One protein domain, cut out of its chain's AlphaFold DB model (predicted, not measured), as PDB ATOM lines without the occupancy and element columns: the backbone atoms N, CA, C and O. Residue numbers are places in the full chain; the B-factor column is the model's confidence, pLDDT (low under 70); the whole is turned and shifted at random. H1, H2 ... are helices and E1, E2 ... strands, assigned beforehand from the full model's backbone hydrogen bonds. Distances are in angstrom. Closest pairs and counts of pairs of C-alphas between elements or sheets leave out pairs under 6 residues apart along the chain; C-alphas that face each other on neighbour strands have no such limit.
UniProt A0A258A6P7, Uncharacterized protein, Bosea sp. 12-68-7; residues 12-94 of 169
ATOM      1  N   GLY A  12      24.342   9.144  -4.029       73.31
ATOM      2  CA  GLY A  12      23.223   9.082  -4.978       73.31
ATOM      3  C   GLY A  12      22.736   7.666  -5.312       73.31
ATOM      4  O   GLY A  12      21.839   7.506  -6.135       73.31
ATOM      5  N   ARG A  13      23.292   6.630  -4.675       74.12
ATOM      6  CA  ARG A  13      22.833   5.241  -4.780       74.12
ATOM      7  C   ARG A  13      22.091   4.862  -3.517       74.12
ATOM      8  O   ARG A  13      22.646   4.962  -2.427       74.12
ATOM      9  N   SER A  14      20.874   4.368  -3.667       81.56
ATOM     10  CA  SER A  14      20.123   3.776  -2.570       81.56
ATOM     11  C   SER A  14      19.742   2.336  -2.874       81.56
ATOM     12  O   SER A  14      19.728   1.903  -4.030       81.56
ATOM     13  N   GLY A  15      19.473   1.564  -1.827       84.50
ATOM     14  CA  GLY A  15      18.884   0.245  -1.977       84.50
ATOM     15  C   GLY A  15      19.063  -0.643  -0.762       84.50
ATOM     16  O   GLY A  15      19.752  -0.315   0.198       84.50
ATOM     17  N   LEU A  16      18.478  -1.832  -0.855       85.50
ATOM     18  CA  LEU A  16      18.554  -2.840   0.187       85.50
ATOM     19  C   LEU A  16      19.682  -3.837  -0.106       85.50
ATOM     20  O   LEU A  16      19.718  -4.472  -1.163       85.50
ATOM     21  N   ARG A  17      20.603  -4.015   0.846       86.69
ATOM     22  CA  ARG A  17      21.562  -5.127   0.849       86.69
ATOM     23  C   ARG A  17      21.070  -6.240   1.773       86.69
ATOM     24  O   ARG A  17      21.127  -6.059   2.988       86.69
ATOM     25  N   PRO A  18      20.630  -7.393   1.240       87.19
ATOM     26  CA  PRO A  18      20.076  -8.452   2.071       87.19
ATOM     27  C   PRO A  18      21.149  -9.118   2.937       87.19
ATOM     28  O   PRO A  18      22.275  -9.341   2.470       87.19
ATOM     29  N   TYR A  19      20.794  -9.521   4.162       85.00
ATOM     30  CA  TYR A  19      21.702 -10.276   5.046       85.00
ATOM     31  C   TYR A  19      22.109 -11.624   4.433       85.00
ATOM     32  O   TYR A  19      23.266 -12.038   4.535       85.00
ATOM     33  N   ALA A  20      21.215 -12.246   3.656       85.75
ATOM     34  CA  ALA A  20      21.504 -13.441   2.860       85.75
ATOM     35  C   ALA A  20      22.692 -13.251   1.892       85.75
ATOM     36  O   ALA A  20      23.362 -14.210   1.518       85.75
ATOM     37  N   GLY A  21      23.014 -12.016   1.499       86.00
ATOM     38  CA  GLY A  21      24.173 -11.707   0.663       86.00
ATOM     39  C   GLY A  21      25.474 -11.475   1.435       86.00
ATOM     40  O   GLY A  21      26.529 -11.432   0.807       86.00
ATOM     41  N   LEU A  22      25.429 -11.300   2.756       90.06
ATOM     42  CA  LEU A  22      26.585 -10.943   3.578       90.06
ATOM     43  C   LEU A  22      27.527 -12.145   3.743       90.06
ATOM     44  O   LEU A  22      27.098 -13.231   4.126       90.06
ATOM     45  N   LYS A  23      28.812 -11.960   3.427       92.62
ATOM     46  CA  LYS A  23      29.839 -13.017   3.468       92.62
ATOM     47  C   LYS A  23      30.875 -12.800   4.558       92.62
ATOM     48  O   LYS A  23      31.351 -13.766   5.149       92.62
ATOM     49  N   ALA A  24      31.264 -11.555   4.800       91.00
ATOM     50  CA  ALA A  24      32.216 -11.239   5.850       91.00
ATOM     51  C   ALA A  24      31.891  -9.898   6.497       91.00
ATOM     52  O   ALA A  24      31.417  -8.968   5.847       91.00
ATOM     53  N   VAL A  25      32.191  -9.822   7.785       90.50
ATOM     54  CA  VAL A  25      32.113  -8.597   8.572       90.50
ATOM     55  C   VAL A  25      33.491  -8.359   9.154       90.50
ATOM     56  O   VAL A  25      34.069  -9.249   9.783       90.50
ATOM     57  N   ARG A  26      34.042  -7.168   8.931       89.94
ATOM     58  CA  ARG A  26      35.330  -6.770   9.490       89.94
ATOM     59  C   ARG A  26      35.195  -5.523  10.343       89.94
ATOM     60  O   ARG A  26      34.829  -4.478   9.821       89.94
ATOM     61  N   ILE A  27      35.602  -5.615  11.603       87.56
ATOM     62  CA  ILE A  27      35.697  -4.471  12.515       87.56
ATOM     63  C   ILE A  27      37.161  -4.028  12.622       87.56
ATOM     64  O   ILE A  27      38.041  -4.818  12.962       87.56
ATOM     65  N   GLN A  28      37.437  -2.764  12.315       83.06
ATOM     66  CA  GLN A  28      38.761  -2.148  12.381       83.06
ATOM     67  C   GLN A  28      38.749  -1.105  13.497       83.06
ATOM     68  O   GLN A  28      37.973  -0.155  13.436       83.06
ATOM     69  N   LEU A  29      39.597  -1.300  14.505       76.12
ATOM     70  CA  LEU A  29      39.815  -0.356  15.599       76.12
ATOM     71  C   LEU A  29      41.184   0.293  15.363       76.12
ATOM     72  O   LEU A  29      42.160  -0.422  15.128       76.12
ATOM     73  N   PHE A  30      41.251   1.624  15.364       67.75
ATOM     74  CA  PHE A  30      42.481   2.360  15.027       67.75
ATOM     75  C   PHE A  30      43.216   2.919  16.256       67.75
ATOM     76  O   PHE A  30      44.329   3.422  16.127       67.75
ATOM     77  N   SER A  31      42.617   2.831  17.446       63.97
ATOM     78  CA  SER A  31      43.116   3.447  18.680       63.97
ATOM     79  C   SER A  31      42.656   2.661  19.919       63.97
ATOM     80  O   SER A  31      41.606   2.017  19.852       63.97
ATOM     81  N   PRO A  32      43.369   2.752  21.066       51.75
ATOM     82  CA  PRO A  32      42.884   2.302  22.380       51.75
ATOM     83  C   PRO A  32      41.578   2.971  22.841       51.75
ATOM     84  O   PRO A  32      40.980   2.508  23.811       51.75
ATOM     85  N   ALA A  33      41.121   4.022  22.148       54.75
ATOM     86  CA  ALA A  33      39.792   4.619  22.276       54.75
ATOM     87  C   ALA A  33      38.975   4.383  20.983       54.75
ATOM     88  O   ALA A  33      38.819   5.294  20.165       54.75
ATOM     89  N   PRO A  34      38.461   3.162  20.745       53.56
ATOM     90  CA  PRO A  34      37.894   2.787  19.452       53.56
ATOM     91  C   PRO A  34      36.582   3.490  19.117       53.56
ATOM     92  O   PRO A  34      36.258   3.637  17.945       53.56
ATOM     93  N   HIS A  35      35.862   3.995  20.122       52.62
ATOM     94  CA  HIS A  35      34.689   4.846  19.924       52.62
ATOM     95  C   HIS A  35      35.006   6.111  19.102       52.62
ATOM     96  O   HIS A  35      34.129   6.622  18.410       52.62
ATOM     97  N   LEU A  36      36.260   6.580  19.123       54.09
ATOM     98  CA  LEU A  36      36.715   7.753  18.373       54.09
ATOM     99  C   LEU A  36      37.091   7.420  16.922       54.09
ATOM    100  O   LEU A  36      36.987   8.261  16.037       54.09
ATOM    101  N   SER A  37      37.540   6.191  16.660       66.00
ATOM    102  CA  SER A  37      38.018   5.772  15.341       66.00
ATOM    103  C   SER A  37      37.848   4.263  15.171       66.00
ATOM    104  O   SER A  37      38.756   3.459  15.405       66.00
ATOM    105  N   ALA A  38      36.646   3.880  14.755       75.75
ATOM    106  CA  ALA A  38      36.293   2.533  14.356       75.75
ATOM    107  C   ALA A  38      35.652   2.538  12.968       75.75
ATOM    108  O   ALA A  38      35.065   3.519  12.503       75.75
ATOM    109  N   LEU A  39      35.789   1.408  12.290       85.12
ATOM    110  CA  LEU A  39      35.178   1.158  10.997       85.12
ATOM    111  C   LEU A  39      34.642  -0.261  10.970       85.12
ATOM    112  O   LEU A  39      35.298  -1.191  11.441       85.12
ATOM    113  N   ILE A  40      33.473  -0.430  10.366       87.19
ATOM    114  CA  ILE A  40      32.939  -1.739  10.018       87.19
ATOM    115  C   ILE A  40      32.837  -1.841   8.500       87.19
ATOM    116  O   ILE A  40      32.282  -0.974   7.830       87.19
ATOM    117  N   GLN A  41      33.426  -2.899   7.958       90.06
ATOM    118  CA  GLN A  41      33.358  -3.251   6.550       90.06
ATOM    119  C   GLN A  41      32.487  -4.494   6.403       90.06
ATOM    120  O   GLN A  41      32.697  -5.497   7.088       90.06
ATOM    121  N   LEU A  42      31.525  -4.418   5.495       90.94
ATOM    122  CA  LEU A  42      30.550  -5.454   5.204       90.94
ATOM    123  C   LEU A  42      30.766  -5.925   3.768       90.94
ATOM    124  O   LEU A  42      30.471  -5.204   2.813       90.94
ATOM    125  N   ASP A  43      31.298  -7.134   3.626       91.06
ATOM    126  CA  ASP A  43      31.588  -7.735   2.329       91.06
ATOM    127  C   ASP A  43      30.400  -8.591   1.886       91.06
ATOM    128  O   ASP A  43      30.043  -9.581   2.536       91.06
ATOM    129  N   PHE A  44      29.806  -8.236   0.749       89.50
ATOM    130  CA  PHE A  44      28.674  -8.951   0.168       89.50
ATOM    131  C   PHE A  44      29.110  -9.877  -0.970       89.50
ATOM    132  O   PHE A  44      30.139  -9.691  -1.612       89.50
ATOM    133  N   ALA A  45      28.285 -10.882  -1.262       87.69
ATOM    134  CA  ALA A  45      28.485 -11.815  -2.363       87.69
ATOM    135  C   ALA A  45      28.520 -11.136  -3.738       87.69
ATOM    136  O   ALA A  45      29.186 -11.639  -4.641       87.69
ATOM    137  N   LYS A  46      27.776 -10.036  -3.887       83.75
ATOM    138  CA  LYS A  46      27.652  -9.255  -5.116       83.75
ATOM    139  C   LYS A  46      27.746  -7.766  -4.791       83.75
ATOM    140  O   LYS A  46      27.055  -7.283  -3.893       83.75
ATOM    141  N   GLY A  47      28.507  -7.029  -5.592       81.69
ATOM    142  CA  GLY A  47      28.681  -5.582  -5.461       81.69
ATOM    143  C   GLY A  47      29.816  -5.174  -4.520       81.69
ATOM    144  O   GLY A  47      30.556  -6.012  -4.013       81.69
ATOM    145  N   TRP A  48      29.953  -3.863  -4.336       83.19
ATOM    146  CA  TRP A  48      31.002  -3.260  -3.519       83.19
ATOM    147  C   TRP A  48      30.753  -3.474  -2.021       83.19
ATOM    148  O   TRP A  48      29.591  -3.535  -1.604       83.19
ATOM    149  N   PRO A  49      31.822  -3.580  -1.214       86.75
ATOM    150  CA  PRO A  49      31.685  -3.644   0.231       86.75
ATOM    151  C   PRO A  49      31.090  -2.342   0.768       86.75
ATOM    152  O   PRO A  49      31.428  -1.256   0.296       86.75
ATOM    153  N   LEU A  50      30.220  -2.452   1.770       86.75
ATOM    154  CA  LEU A  50      29.735  -1.284   2.499       86.75
ATOM    155  C   LEU A  50      30.684  -0.994   3.654       86.75
ATOM    156  O   LEU A  50      30.981  -1.877   4.456       86.75
ATOM    157  N   ILE A  51      31.160   0.245   3.727       86.12
ATOM    158  CA  ILE A  51      32.087   0.695   4.757       86.12
ATOM    159  C   ILE A  51      31.390   1.777   5.573       86.12
ATOM    160  O   ILE A  51      30.975   2.798   5.031       86.12
ATOM    161  N   VAL A  52      31.262   1.545   6.875       84.94
ATOM    162  CA  VAL A  52      30.656   2.493   7.811       84.94
ATOM    163  C   VAL A  52      31.731   2.950   8.789       84.94
ATOM    164  O   VAL A  52      32.412   2.127   9.403       84.94
ATOM    165  N   HIS A  53      31.892   4.265   8.912       81.69
ATOM    166  CA  HIS A  53      32.891   4.911   9.759       81.69
ATOM    167  C   HIS A  53      32.232   5.507  11.006       81.69
ATOM    168  O   HIS A  53      31.121   6.031  10.931       81.69
ATOM    169  N   SER A  54      32.938   5.479  12.136       74.69
ATOM    170  CA  SER A  54      32.521   6.187  13.353       74.69
ATOM    171  C   SER A  54      32.839   7.691  13.327       74.69
ATOM    172  O   SER A  54      32.400   8.412  14.216       74.69
ATOM    173  N   TYR A  55      33.583   8.171  12.323       68.50
ATOM    174  CA  TYR A  55      34.035   9.560  12.161       68.50
ATOM    175  C   TYR A  55      33.562  10.152  10.823       68.50
ATOM    176  O   TYR A  55      33.245   9.418   9.884       68.50
ATOM    177  N   THR A  56      33.453  11.481  10.730       63.78
ATOM    178  CA  THR A  56      33.198  12.192   9.459       63.78
ATOM    179  C   THR A  56      34.422  12.142   8.535       63.78
ATOM    180  O   THR A  56      35.545  12.024   9.015       63.78
ATOM    181  N   PRO A  57      34.250  12.264   7.203       58.00
ATOM    182  CA  PRO A  57      35.371  12.299   6.253       58.00
ATOM    183  C   PRO A  57      36.418  13.393   6.530       58.00
ATOM    184  O   PRO A  57      37.565  13.248   6.122       58.00
ATOM    185  N   ASP A  58      36.036  14.463   7.232       56.53
ATOM    186  CA  ASP A  58      36.911  15.554   7.687       56.53
ATOM    187  C   ASP A  58      37.731  15.208   8.951       56.53
ATOM    188  O   ASP A  58      38.492  16.037   9.446       56.53
ATOM    189  N   GLY A  59      37.592  13.987   9.478       56.16
ATOM    190  CA  GLY A  59      38.291  13.519  10.673       56.16
ATOM    191  C   GLY A  59      37.707  14.039  11.987       56.16
ATOM    192  O   GLY A  59      38.262  13.726  13.041       56.16
ATOM    193  N   GLN A  60      36.603  14.794  11.960       57.53
ATOM    194  CA  GLN A  60      35.958  15.239  13.189       57.53
ATOM    195  C   GLN A  60      35.284  14.065  13.908       57.53
ATOM    196  O   GLN A  60      34.515  13.272  13.357       57.53
ATOM    197  N   ILE A  61      35.601  13.955  15.191       60.00
ATOM    198  CA  ILE A  61      34.932  13.052  16.114       60.00
ATOM    199  C   ILE A  61      33.777  13.863  16.692       60.00
ATOM    200  O   ILE A  61      34.003  14.776  17.478       60.00
ATOM    201  N   SER A  62      32.547  13.574  16.273       57.00
ATOM    202  CA  SER A  62      31.369  14.186  16.885       57.00
ATOM    203  C   SER A  62      30.845  13.306  18.021       57.00
ATOM    204  O   SER A  62      30.655  12.099  17.844       57.00
ATOM    205  N   ASP A  63      30.577  13.921  19.175       57.19
ATOM    206  CA  ASP A  63      30.236  13.249  20.443       57.19
ATOM    207  C   ASP A  63      28.974  12.359  20.391       57.19
ATOM    208  O   ASP A  63      28.745  11.552  21.287       57.19
ATOM    209  N   GLY A  64      28.174  12.420  19.320       60.22
ATOM    210  CA  GLY A  64      27.022  11.532  19.102       60.22
ATOM    211  C   GLY A  64      27.254  10.375  18.120       60.22
ATOM    212  O   GLY A  64      26.531   9.376  18.152       60.22
ATOM    213  N   ARG A  65      28.252  10.469  17.231       65.62
ATOM    214  CA  ARG A  65      28.404   9.518  16.113       65.62
ATOM    215  C   ARG A  65      28.987   8.182  16.545       65.62
ATOM    216  O   ARG A  65      28.630   7.146  15.983       65.62
ATOM    217  N   SER A  66      29.824   8.200  17.575       69.44
ATOM    218  CA  SER A  66      30.316   6.998  18.245       69.44
ATOM    219  C   SER A  66      29.151   6.144  18.768       69.44
ATOM    220  O   SER A  66      29.096   4.949  18.490       69.44
ATOM    221  N   GLY A  67      28.159   6.768  19.412       73.50
ATOM    222  CA  GLY A  67      26.942   6.107  19.890       73.50
ATOM    223  C   GLY A  67      26.103   5.510  18.758       73.50
ATOM    224  O   GLY A  67      25.711   4.346  18.831       73.50
ATOM    225  N   THR A  68      25.884   6.257  17.669       79.62
ATOM    226  CA  THR A  68      25.161   5.744  16.489       79.62
ATOM    227  C   THR A  68      25.887   4.572  15.831       79.62
ATOM    228  O   THR A  68      25.250   3.595  15.440       79.62
ATOM    229  N   PHE A  69      27.217   4.636  15.732       82.38
ATOM    230  CA  PHE A  69      28.032   3.548  15.195       82.38
ATOM    231  C   PHE A  69      27.914   2.288  16.056       82.38
ATOM    232  O   PHE A  69      27.661   1.204  15.533       82.38
ATOM    233  N   VAL A  70      28.040   2.425  17.377       80.56
ATOM    234  CA  VAL A  70      27.900   1.303  18.314       80.56
ATOM    235  C   VAL A  70      26.495   0.703  18.241       80.56
ATOM    236  O   VAL A  70      26.364  -0.516  18.141       80.56
ATOM    237  N   ALA A  71      25.453   1.539  18.202       83.44
ATOM    238  CA  ALA A  71      24.071   1.090  18.049       83.44
ATOM    239  C   ALA A  71      23.851   0.336  16.729       83.44
ATOM    240  O   ALA A  71      23.224  -0.720  16.728       83.44
ATOM    241  N   PHE A  72      24.420   0.824  15.623       86.00
ATOM    242  CA  PHE A  72      24.384   0.140  14.331       86.00
ATOM    243  C   PHE A  72      25.074  -1.229  14.383       86.00
ATOM    244  O   PHE A  72      24.515  -2.219  13.918       86.00
ATOM    245  N   VAL A  73      26.276  -1.311  14.966       86.81
ATOM    246  CA  VAL A  73      27.015  -2.579  15.086       86.81
ATOM    247  C   VAL A  73      26.252  -3.571  15.965       86.81
ATOM    248  O   VAL A  73      26.156  -4.745  15.604       86.81
ATOM    249  N   ALA A  74      25.688  -3.117  17.084       85.38
ATOM    250  CA  ALA A  74      24.889  -3.952  17.973       85.38
ATOM    251  C   ALA A  74      23.602  -4.447  17.290       85.38
ATOM    252  O   ALA A  74      23.305  -5.641  17.336       85.38
ATOM    253  N   ASP A  75      22.871  -3.558  16.607       87.44
ATOM    254  CA  ASP A  75      21.642  -3.916  15.892       87.44
ATOM    255  C   ASP A  75      21.918  -4.892  14.742       87.44
ATOM    256  O   ASP A  75      21.200  -5.881  14.594       87.44
ATOM    257  N   LEU A  76      23.016  -4.690  14.001       88.31
ATOM    258  CA  LEU A  76      23.470  -5.618  12.969       88.31
ATOM    259  C   LEU A  76      23.634  -7.033  13.532       88.31
ATOM    260  O   LEU A  76      23.028  -7.966  13.019       88.31
ATOM    261  N   HIS A  77      24.428  -7.204  14.593       87.44
ATOM    262  CA  HIS A  77      24.724  -8.534  15.145       87.44
ATOM    263  C   HIS A  77      23.496  -9.182  15.799       87.44
ATOM    264  O   HIS A  77      23.346 -10.408  15.754       87.44
ATOM    265  N   ARG A  78      22.589  -8.372  16.360       86.62
ATOM    266  CA  ARG A  78      21.314  -8.840  16.916       86.62
ATOM    267  C   ARG A  78      20.385  -9.406  15.842       86.62
ATOM    268  O   ARG A  78      19.721 -10.403  16.101       86.62
ATOM    269  N   ARG A  79      20.346  -8.794  14.655       86.69
ATOM    270  CA  ARG A  79      19.478  -9.211  13.537       86.69
ATOM    271  C   ARG A  79      19.989 -10.441  12.782       86.69
ATOM    272  O   ARG A  79      19.214 -11.077  12.078       86.69
ATOM    273  N   LEU A  80      21.269 -10.794  12.919       86.94
ATOM    274  CA  LEU A  80      21.822 -11.991  12.279       86.94
ATOM    275  C   LEU A  80      21.297 -13.265  12.946       86.94
ATOM    276  O   LEU A  80      21.543 -13.498  14.133       86.94
ATOM    277  N   SER A  81      20.653 -14.120  12.150       86.56
ATOM    278  CA  SER A  81      20.219 -15.447  12.582       86.56
ATOM    279  C   SER A  81      21.418 -16.348  12.934       86.56
ATOM    280  O   SER A  81      22.530 -16.121  12.442       86.56
ATOM    281  N   PRO A  82      21.233 -17.420  13.729       86.56
ATOM    282  CA  PRO A  82      22.294 -18.401  13.982       86.56
ATOM    283  C   PRO A  82      22.879 -19.002  12.693       86.56
ATOM    284  O   PRO A  82      24.088 -19.210  12.591       86.56
ATOM    285  N   GLN A  83      22.036 -19.214  11.675       85.88
ATOM    286  CA  GLN A  83      22.462 -19.709  10.365       85.88
ATOM    287  C   GLN A  83      23.339 -18.688   9.624       85.88
ATOM    288  O   GLN A  83      24.345 -19.060   9.015       85.88
ATOM    289  N   ASP A  84      23.008 -17.397   9.704       86.62
ATOM    290  CA  ASP A  84      23.842 -16.338   9.134       86.62
ATOM    291  C   ASP A  84      25.182 -16.230   9.852       86.62
ATOM    292  O   ASP A  84      26.220 -16.142   9.197       86.62
ATOM    293  N   ARG A  85      25.186 -16.305  11.186       87.00
ATOM    294  CA  ARG A  85      26.419 -16.269  11.983       87.00
ATOM    295  C   ARG A  85      27.364 -17.422  11.641       87.00
ATOM    296  O   ARG A  85      28.567 -17.208  11.565       87.00
ATOM    297  N   ALA A  86      26.839 -18.619  11.375       86.88
ATOM    298  CA  ALA A  86      27.655 -19.760  10.958       86.88
ATOM    299  C   ALA A  86      28.271 -19.581   9.555       86.88
ATOM    300  O   ALA A  86      29.344 -20.110   9.264       86.88
ATOM    301  N   ARG A  87      27.596 -18.833   8.677       91.44
ATOM    302  CA  ARG A  87      28.008 -18.598   7.287       91.44
ATOM    303  C   ARG A  87      28.963 -17.412   7.131       91.44
ATOM    304  O   ARG A  87      29.820 -17.426   6.247       91.44
ATOM    305  N   ILE A  88      28.787 -16.369   7.940       91.12
ATOM    306  CA  ILE A  88      29.528 -15.110   7.842       91.12
ATOM    307  C   ILE A  88      30.903 -15.245   8.502       91.12
ATOM    308  O   ILE A  88      31.046 -15.711   9.627       91.12
ATOM    309  N   VAL A  89      31.942 -14.760   7.822       91.44
ATOM    310  CA  VAL A  89      33.294 -14.709   8.387       91.44
ATOM    311  C   VAL A  89      33.501 -13.401   9.153       91.44
ATOM    312  O   VAL A  89      33.665 -12.339   8.548       91.44
ATOM    313  N   PHE A  90      33.570 -13.485  10.479       89.56
ATOM    314  CA  PHE A  90      33.834 -12.347  11.363       89.56
ATOM    315  C   PHE A  90      35.340 -12.120  11.552       89.56
ATOM    316  O   PHE A  90      36.093 -13.010  11.961       89.56
ATOM    317  N   ARG A  91      35.815 -10.921  11.203       90.25
ATOM    318  CA  ARG A  91      37.235 -10.540  11.200       90.25
ATOM    319  C   ARG A  91      37.462  -9.254  11.983       90.25
ATOM    320  O   ARG A  91      36.647  -8.345  11.950       90.25
ATOM    321  N   ARG A  92      38.609  -9.132  12.637       87.38
ATOM    322  CA  ARG A  92      39.045  -7.888  13.280       87.38
ATOM    323  C   ARG A  92      40.359  -7.392  12.693       87.38
ATOM    324  O   ARG A  92      41.117  -8.191  12.139       87.38
ATOM    325  N   GLY A  93      40.610  -6.095  12.837       84.38
ATOM    326  CA  GLY A  93      41.833  -5.446  12.379       84.38
ATOM    327  C   GLY A  93      41.919  -5.326  10.859       84.38
ATOM    328  O   GLY A  93      40.950  -5.557  10.130       84.38
ATOM    329  N   PHE A  94      43.089  -4.933  10.367       82.75
ATOM    330  CA  PHE A  94      43.340  -4.762   8.940       82.75
ATOM    331  C   PHE A  94      43.334  -6.082   8.173       82.75
ATOM    332  O   PHE A  94      43.388  -7.176   8.734       82.75
TER     333      PHE A  94
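AT A GLANCE: This is residues 12 to 94 of the 169 residues of an uncharacterized protein of Bosea sp. 12-68-7 (UniProt A0A258A6P7). One sheet of four strands has the long helix H1 over one face, while its other face has no named helix. The short helix H2 grazes the sheet near the start of E2, and the first strand, E1, lies off the sheet and pairs with no named strand. The printed part has 83 residues with five named strands and two named helices, in the order E1 E2 E3 E4 H1 H2 E5; the class is mixed, helices and strands. The sheet is mixed, in the order E4 E3 E2 E5, with E5 parallel to E2 and the other neighbours antiparallel. The whole is compact, with a radius of gyration of the C-alphas of 13.3 A and spans of 35 by 31 by 22 A.

HOW THE PARTS SIT: Begin with E1, residues 13 to 18, which meets E2, residues 22 to 29, only through their link. E2 and E3, residues 38 to 44, form a hairpin at 166 degrees; look for N 41 and O 26, 2.8 A apart. E3 and E4, residues 50 to 53, form the next hairpin at 173 degrees, with N 42 and O 50 at 2.8 A. E2 E3 E4 are a meander, each strand the antiparallel neighbour of the one before. H1, residues 65 to 79, is on the sheet at a height over the sheet of 10.1 A; H1 on one face of the sheet E4 E3 E2 E5 makes two layers, a helix layer and a sheet layer. It lies over E3 and only just over E4, on which 3 of its C-alphas fall; it runs along the strands, only just, at 29 degrees to E3 on the local plane. The closest C-alphas of H1 and E4 are those of Phe 69 and His 53, 7.4 A apart. H1 is apart from E1, and also from H2, residues 82 to 87, which only grazes the sheet with residues 84 to 87; Arg 87 and Lys 23 of E2 have the closest C-alphas, at 7.0 A. E5, residues 89 to 92, is parallel to E2 at 10 degrees, with N 91 and O 25 at 2.8 A. E4, H1 H2 and E5 make a split strand-helix-strand unit, two strands running the same way with E3 and E2 between them; its crossover is right-handed. In H1 and H2 every O i to N i+4 pair is within hydrogen-bond range.

IN THESE COORDINATES: Find C-alpha 13 at (22.833, 5.241, -4.780), where E1 begins its 15.6 A. E2 covers 20.8 A and E3 19.8 A. Find C-alpha 65 at (28.404, 9.518, 16.113); from there H1 runs 20.9 A. E5 ends at C-alpha 92, at (39.045, -7.888, 13.280).

THE WHOLE: The C-alphas farthest apart are those of Asp 58 and Gln 83, at 38.2 A. The printed part has no cut, and its long link is E4 to H1, 11 residues. The mean pLDDT of the printed part is 79.3; residues 30 to 37 and 55 to 66 are under 70.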